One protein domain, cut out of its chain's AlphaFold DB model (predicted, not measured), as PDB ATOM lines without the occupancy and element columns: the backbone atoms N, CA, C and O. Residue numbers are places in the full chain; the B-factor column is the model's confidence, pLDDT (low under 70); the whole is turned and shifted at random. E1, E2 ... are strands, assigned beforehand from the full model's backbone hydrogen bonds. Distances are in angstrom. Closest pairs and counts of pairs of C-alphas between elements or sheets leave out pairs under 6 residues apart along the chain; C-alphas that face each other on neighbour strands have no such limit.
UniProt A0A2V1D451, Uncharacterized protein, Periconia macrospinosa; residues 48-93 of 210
ATOM      1  N   CYS A  48     -27.516 -26.299  62.632       64.44
ATOM      2  CA  CYS A  48     -27.802 -27.330  63.626       64.44
ATOM      3  C   CYS A  48     -28.892 -26.812  64.580       64.44
ATOM      4  O   CYS A  48     -28.714 -25.762  65.193       64.44
ATOM      5  N   ASP A  49     -29.983 -27.566  64.737       55.56
ATOM      6  CA  ASP A  49     -31.112 -27.246  65.632       55.56
ATOM      7  C   ASP A  49     -30.980 -27.884  67.027       55.56
ATOM      8  O   ASP A  49     -31.947 -27.955  67.795       55.56
ATOM      9  N   CYS A  50     -29.777 -28.360  67.372       63.78
ATOM     10  CA  CYS A  50     -29.484 -28.933  68.682       63.78
ATOM     11  C   CYS A  50     -29.721 -27.910  69.809       63.78
ATOM     12  O   CYS A  50     -29.571 -26.708  69.593       63.78
ATOM     13  N   ILE A  51     -30.038 -28.361  71.030       57.78
ATOM     14  CA  ILE A  51     -30.233 -27.458  72.185       57.78
ATOM     15  C   ILE A  51     -29.008 -26.553  72.410       57.78
ATOM     16  O   ILE A  51     -29.177 -25.386  72.732       57.78
ATOM     17  N   GLU A  52     -27.789 -27.049  72.165       56.25
ATOM     18  CA  GLU A  52     -26.543 -26.263  72.258       56.25
ATOM     19  C   GLU A  52     -26.316 -25.310  71.054       56.25
ATOM     20  O   GLU A  52     -25.425 -24.465  71.081       56.25
ATOM     21  N   CYS A  53     -27.102 -25.438  69.982       60.06
ATOM     22  CA  CYS A  53     -26.906 -24.788  68.682       60.06
ATOM     23  C   CYS A  53     -27.998 -23.785  68.317       60.06
ATOM     24  O   CYS A  53     -27.758 -22.901  67.481       60.06
ATOM     25  N   ARG A  54     -29.185 -23.941  68.915       60.62
ATOM     26  CA  ARG A  54     -30.297 -22.998  68.802       60.62
ATOM     27  C   ARG A  54     -29.820 -21.614  69.220       60.62
ATOM     28  O   ARG A  54     -29.043 -21.475  70.161       60.62
ATOM     29  N   GLU A  55     -30.263 -20.587  68.503       52.50
ATOM     30  CA  GLU A  55     -29.852 -19.200  68.762       52.50
ATOM     31  C   GLU A  55     -30.163 -18.744  70.197       52.50
ATOM     32  O   GLU A  55     -29.411 -17.951  70.761       52.50
ATOM     33  N   ASP A  56     -31.161 -19.355  70.836       46.59
ATOM     34  CA  ASP A  56     -31.515 -19.141  72.245       46.59
ATOM     35  C   ASP A  56     -30.412 -19.584  73.228       46.59
ATOM     36  O   ASP A  56     -30.267 -19.007  74.303       46.59
ATOM     37  N   ALA A  57     -29.582 -20.565  72.853       51.78
ATOM     38  CA  ALA A  57     -28.382 -20.959  73.598       51.78
ATOM     39  C   ALA A  57     -27.142 -20.124  73.219       51.78
ATOM     40  O   ALA A  57     -26.096 -20.237  73.861       51.78
ATOM     41  N   LYS A  58     -27.242 -19.277  72.181       53.72
ATOM     42  CA  LYS A  58     -26.147 -18.440  71.666       53.72
ATOM     43  C   LYS A  58     -26.169 -17.005  72.171       53.72
ATOM     44  O   LYS A  58     -25.176 -16.312  71.960       53.72
ATOM     45  N   SER A  59     -27.233 -16.528  72.823       55.53
ATOM     46  CA  SER A  59     -27.158 -15.230  73.498       55.53
ATOM     47  C   SER A  59     -26.329 -15.401  74.773       55.53
ATOM     48  O   SER A  59     -26.801 -16.079  75.691       55.53
ATOM     49  N   PRO A  60     -25.105 -14.840  74.864       69.62
ATOM     50  CA  PRO A  60     -24.332 -14.961  76.087       69.62
ATOM     51  C   PRO A  60     -25.170 -14.385  77.226       69.62
ATOM     52  O   PRO A  60     -25.691 -13.275  77.125       69.62
ATOM     53  N   ILE A  61     -25.364 -15.145  78.296       84.25
ATOM     54  CA  ILE A  61     -26.028 -14.635  79.496       84.25
ATOM     55  C   ILE A  61     -25.041 -13.686  80.178       84.25
ATOM     56  O   ILE A  61     -23.842 -13.951  80.182       84.25
ATOM     57  N   CYS A  62     -25.531 -12.581  80.738       87.19
ATOM     58  CA  CYS A  62     -24.693 -11.644  81.475       87.19
ATOM     59  C   CYS A  62     -23.850 -12.378  82.528       87.19
ATOM     60  O   CYS A  62     -24.400 -12.979  83.451       87.19
ATOM     61  N   GLU A  63     -22.526 -12.265  82.444       86.94
ATOM     62  CA  GLU A  63     -21.596 -12.932  83.366       86.94
ATOM     63  C   GLU A  63     -21.750 -12.481  84.824       86.94
ATOM     64  O   GLU A  63     -21.454 -13.250  85.740       86.94
ATOM     65  N   ILE A  64     -22.233 -11.251  85.039       90.88
ATOM     66  CA  ILE A  64     -22.387 -10.650  86.368       90.88
ATOM     67  C   ILE A  64     -23.615 -11.194  87.098       90.88
ATOM     68  O   ILE A  64     -23.494 -11.703  88.208       90.88
ATOM     69  N   CYS A  65     -24.807 -11.070  86.503       90.75
ATOM     70  CA  CYS A  65     -26.051 -11.479  87.164       90.75
ATOM     71  C   CYS A  65     -26.489 -12.901  86.812       90.75
ATOM     72  O   CYS A  65     -27.264 -13.478  87.561       90.75
ATOM     73  N   ARG A  66     -26.029 -13.453  85.682       88.50
ATOM     74  CA  ARG A  66     -26.410 -14.772  85.145       88.50
ATOM     75  C   ARG A  66     -27.918 -14.988  84.936       88.50
ATOM     76  O   ARG A  66     -28.353 -16.123  84.790       88.50
ATOM     77  N   VAL A  67     -28.705 -13.911  84.911       88.56
ATOM     78  CA  VAL A  67     -30.172 -13.949  84.757       88.56
ATOM     79  C   VAL A  67     -30.608 -13.382  83.410       88.56
ATOM     80  O   VAL A  67     -31.442 -13.964  82.727       88.56
ATOM     81  N   HIS A  68     -30.053 -12.235  83.019       87.12
ATOM     82  CA  HIS A  68     -30.475 -11.513  81.820       87.12
ATOM     83  C   HIS A  68     -29.527 -11.758  80.641       87.12
ATOM     84  O   HIS A  68     -28.327 -11.956  80.863       87.12
ATOM     85  N   PRO A  69     -30.023 -11.683  79.391       87.25
ATOM     86  CA  PRO A  69     -29.169 -11.763  78.215       87.25
ATOM     87  C   PRO A  69     -28.177 -10.595  78.180       87.25
ATOM     88  O   PRO A  69     -28.436  -9.498  78.689       87.25
ATOM     89  N   THR A  70     -27.018 -10.844  77.585       86.56
ATOM     90  CA  THR A  70     -25.991  -9.828  77.374       86.56
ATOM     91  C   THR A  70     -26.440  -8.836  76.321       86.56
ATOM     92  O   THR A  70     -26.822  -9.207  75.214       86.56
ATOM     93  N   THR A  71     -26.306  -7.561  76.654       87.94
ATOM     94  CA  THR A  71     -26.543  -6.434  75.751       87.94
ATOM     95  C   THR A  71     -25.272  -5.629  75.503       87.94
ATOM     96  O   THR A  71     -25.130  -5.006  74.455       87.94
ATOM     97  N   ASN A  72     -24.327  -5.651  76.447       87.00
ATOM     98  CA  ASN A  72     -23.087  -4.884  76.397       87.00
ATOM     99  C   ASN A  72     -21.888  -5.785  76.695       87.00
ATOM    100  O   ASN A  72     -21.991  -6.762  77.434       87.00
ATOM    101  N   GLN A  73     -20.726  -5.420  76.167       85.38
ATOM    102  CA  GLN A  73     -19.469  -6.098  76.460       85.38
ATOM    103  C   GLN A  73     -18.400  -5.062  76.784       85.38
ATOM    104  O   GLN A  73     -18.322  -4.015  76.140       85.38
ATOM    105  N   SER A  74     -17.561  -5.365  77.769       86.75
ATOM    106  CA  SER A  74     -16.305  -4.652  77.978       86.75
ATOM    107  C   SER A  74     -15.142  -5.593  77.773       86.75
ATOM    108  O   SER A  74     -15.224  -6.766  78.129       86.75
ATOM    109  N   TRP A  75     -14.035  -5.058  77.285       83.25
ATOM    110  CA  TRP A  75     -12.762  -5.754  77.301       83.25
ATOM    111  C   TRP A  75     -11.849  -5.129  78.359       83.25
ATOM    112  O   TRP A  75     -11.897  -3.924  78.615       83.25
ATOM    113  N   GLY A  76     -11.027  -5.963  78.979       79.56
ATOM    114  CA  GLY A  76      -9.956  -5.579  79.880       79.56
ATOM    115  C   GLY A  76      -8.656  -6.244  79.450       79.56
ATOM    116  O   GLY A  76      -8.656  -7.307  78.832       79.56
ATOM    117  N   LEU A  77      -7.536  -5.602  79.767       80.19
ATOM    118  CA  LEU A  77      -6.226  -6.233  79.657       80.19
ATOM    119  C   LEU A  77      -5.925  -6.941  80.971       80.19
ATOM    120  O   LEU A  77      -6.038  -6.339  82.042       80.19
ATOM    121  N   SER A  78      -5.519  -8.202  80.892       72.38
ATOM    122  CA  SER A  78      -4.898  -8.885  82.018       72.38
ATOM    123  C   SER A  78      -3.388  -8.679  81.948       72.38
ATOM    124  O   SER A  78      -2.787  -8.778  80.879       72.38
ATOM    125  N   TYR A  79      -2.774  -8.383  83.091       73.81
ATOM    126  CA  TYR A  79      -1.329  -8.223  83.212       73.81
ATOM    127  C   TYR A  79      -0.768  -9.335  84.093       73.81
ATOM    128  O   TYR A  79      -1.290  -9.599  85.177       73.81
ATOM    129  N   ASP A  80       0.293  -9.986  83.636       75.00
ATOM    130  CA  ASP A  80       1.114 -10.882  84.440       75.00
ATOM    131  C   ASP A  80       2.507 -10.272  84.678       75.00
ATOM    132  O   ASP A  80       2.796  -9.128  84.324       75.00
ATOM    133  N   ARG A  81       3.408 -11.046  85.296       68.62
ATOM    134  CA  ARG A  81       4.790 -10.604  85.555       68.62
ATOM    135  C   ARG A  81       5.613 -10.366  84.277       68.62
ATOM    136  O   ARG A  81       6.691  -9.788  84.382       68.62
ATOM    137  N   LYS A  82       5.156 -10.831  83.110       76.00
ATOM    138  CA  LYS A  82       5.823 -10.689  81.808       76.00
ATOM    139  C   LYS A  82       5.207  -9.584  80.943       76.00
ATOM    140  O   LYS A  82       5.797  -9.241  79.922       76.00
ATOM    141  N   GLY A  83       4.076  -9.004  81.344       73.38
ATOM    142  CA  GLY A  83       3.413  -7.911  80.636       73.38
ATOM    143  C   GLY A  83       1.931  -8.196  80.426       73.38
ATOM    144  O   GLY A  83       1.267  -8.728  81.307       73.38
ATOM    145  N   VAL A  84       1.390  -7.807  79.270       77.31
ATOM    146  CA  VAL A  84      -0.002  -8.114  78.915       77.31
ATOM    147  C   VAL A  84      -0.119  -9.620  78.676       77.31
ATOM    148  O   VAL A  84       0.465 -10.144  77.731       77.31
ATOM    149  N   SER A  85      -0.870 -10.309  79.531       75.25
ATOM    150  CA  SER A  85      -1.062 -11.761  79.467       75.25
ATOM    151  C   SER A  85      -2.246 -12.173  78.598       75.25
ATOM    152  O   SER A  85      -2.306 -13.314  78.146       75.25
ATOM    153  N   GLY A  86      -3.180 -11.257  78.333       78.69
ATOM    154  CA  GLY A  86      -4.351 -11.545  77.516       78.69
ATOM    155  C   GLY A  86      -5.412 -10.451  77.539       78.69
ATOM    156  O   GLY A  86      -5.273  -9.414  78.193       78.69
ATOM    157  N   TYR A  87      -6.483 -10.718  76.796       78.94
ATOM    158  CA  TYR A  87      -7.697  -9.914  76.772       78.94
ATOM    159  C   TYR A  87      -8.795 -10.684  77.492       78.94
ATOM    160  O   TYR A  87      -9.086 -11.828  77.142       78.94
ATOM    161  N   THR A  88      -9.414 -10.058  78.484       77.94
ATOM    162  CA  THR A  88     -10.614 -10.582  79.130       77.94
ATOM    163  C   THR A  88     -11.818  -9.832  78.588       77.94
ATOM    164  O   THR A  88     -11.873  -8.606  78.638       77.94
ATOM    165  N   PHE A  89     -12.783 -10.562  78.039       81.81
ATOM    166  CA  PHE A  89     -14.083 -10.006  77.685       81.81
ATOM    167  C   PHE A  89     -15.042 -10.300  78.828       81.81
ATOM    168  O   PHE A  89     -15.062 -11.417  79.333       81.81
ATOM    169  N   THR A  90     -15.802  -9.294  79.239       84.25
ATOM    170  CA  THR A  90     -16.848  -9.436  80.247       84.25
ATOM    171  C   THR A  90     -18.161  -8.978  79.652       84.25
ATOM    172  O   THR A  90     -18.261  -7.884  79.083       84.25
ATOM    173  N   SER A  91     -19.166  -9.833  79.769       89.06
ATOM    174  CA  SER A  91     -20.498  -9.615  79.223       89.06
ATOM    175  C   SER A  91     -21.487  -9.091  80.277       89.06
ATOM    176  O   SER A  91     -21.558  -9.566  81.414       89.06
ATOM    177  N   PHE A  92     -22.275  -8.079  79.909       90.00
ATOM    178  CA  PHE A  92     -23.194  -7.371  80.801       90.00
ATOM    179  C   PHE A  92     -24.598  -7.277  80.204       90.00
ATOM    180  O   PHE A  92     -24.764  -7.011  79.015       90.00
ATOM    181  N   CYS A  93     -25.621  -7.398  81.049       92.75
ATOM    182  CA  CYS A  93     -26.950  -6.869  80.750       92.75
ATOM    183  C   CYS A  93     -26.989  -5.357  81.033       92.75
ATOM    184  O   CYS A  93     -26.110  -4.822  81.715       92.75
TER     185      CYS A  93
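AT A GLANCE: This is residues 48 to 93 of the 210 residues of an uncharacterized protein of Periconia macrospinosa (UniProt A0A2V1D451). A long, narrow hairpin of two strands, E1 and E2, makes one end of an only just elongated shape; next to the first residue of E1 and the last of E2, residues 60 to 71 form a loop with no named element, and before that comes a tail whose residues 48 to 55 stick out free. The printed part has 46 residues with no named helix and two named strands, E1 then E2, in one antiparallel sheet of order E1 - E2. The class is all strand, though under half of the residues, 19 of the 46, are in named elements. The whole is only just extended, close to loose, with a radius of gyration of the C-alphas of 14.4 A, and spans 44 by 23 by 13 A.

IN THESE COORDINATES: E2, the longest strand, is residues 83 to 92, 26.6 A from first to last C-alpha, and its last C-alpha, of Phe 92, is at (-23.194, -7.371, 80.801). E1 is residues 72 to 80, 26.2 A long, from C-alpha 72 at (-23.087, -4.884, 76.397) to C-alpha 80 at (1.114, -10.882, 84.440). Residues 48 to 71 hold no named element.

HOW THE PARTS SIT: E1 and E2 are antiparallel neighbours and form a hairpin with a tight link of 2 residues. Their N-to-C directions stand at 157 degrees. C-alphas 75 and 89 face each other at 4.5 A. N 72 and O 92 are within hydrogen-bond range at 2.9 A, as are N 85 and O 78 at 2.8 A.

THE WHOLE: The two C-alphas farthest apart, those of Asp 49 and Arg 81, are 44.3 A from each other. Without residues 48 to 55, which stand free, the body spans 39 by 16 by 13 A. The printed part has no cut. Its mean pLDDT is 75.7, and residues 48 to 60 and residue 81 are under 70.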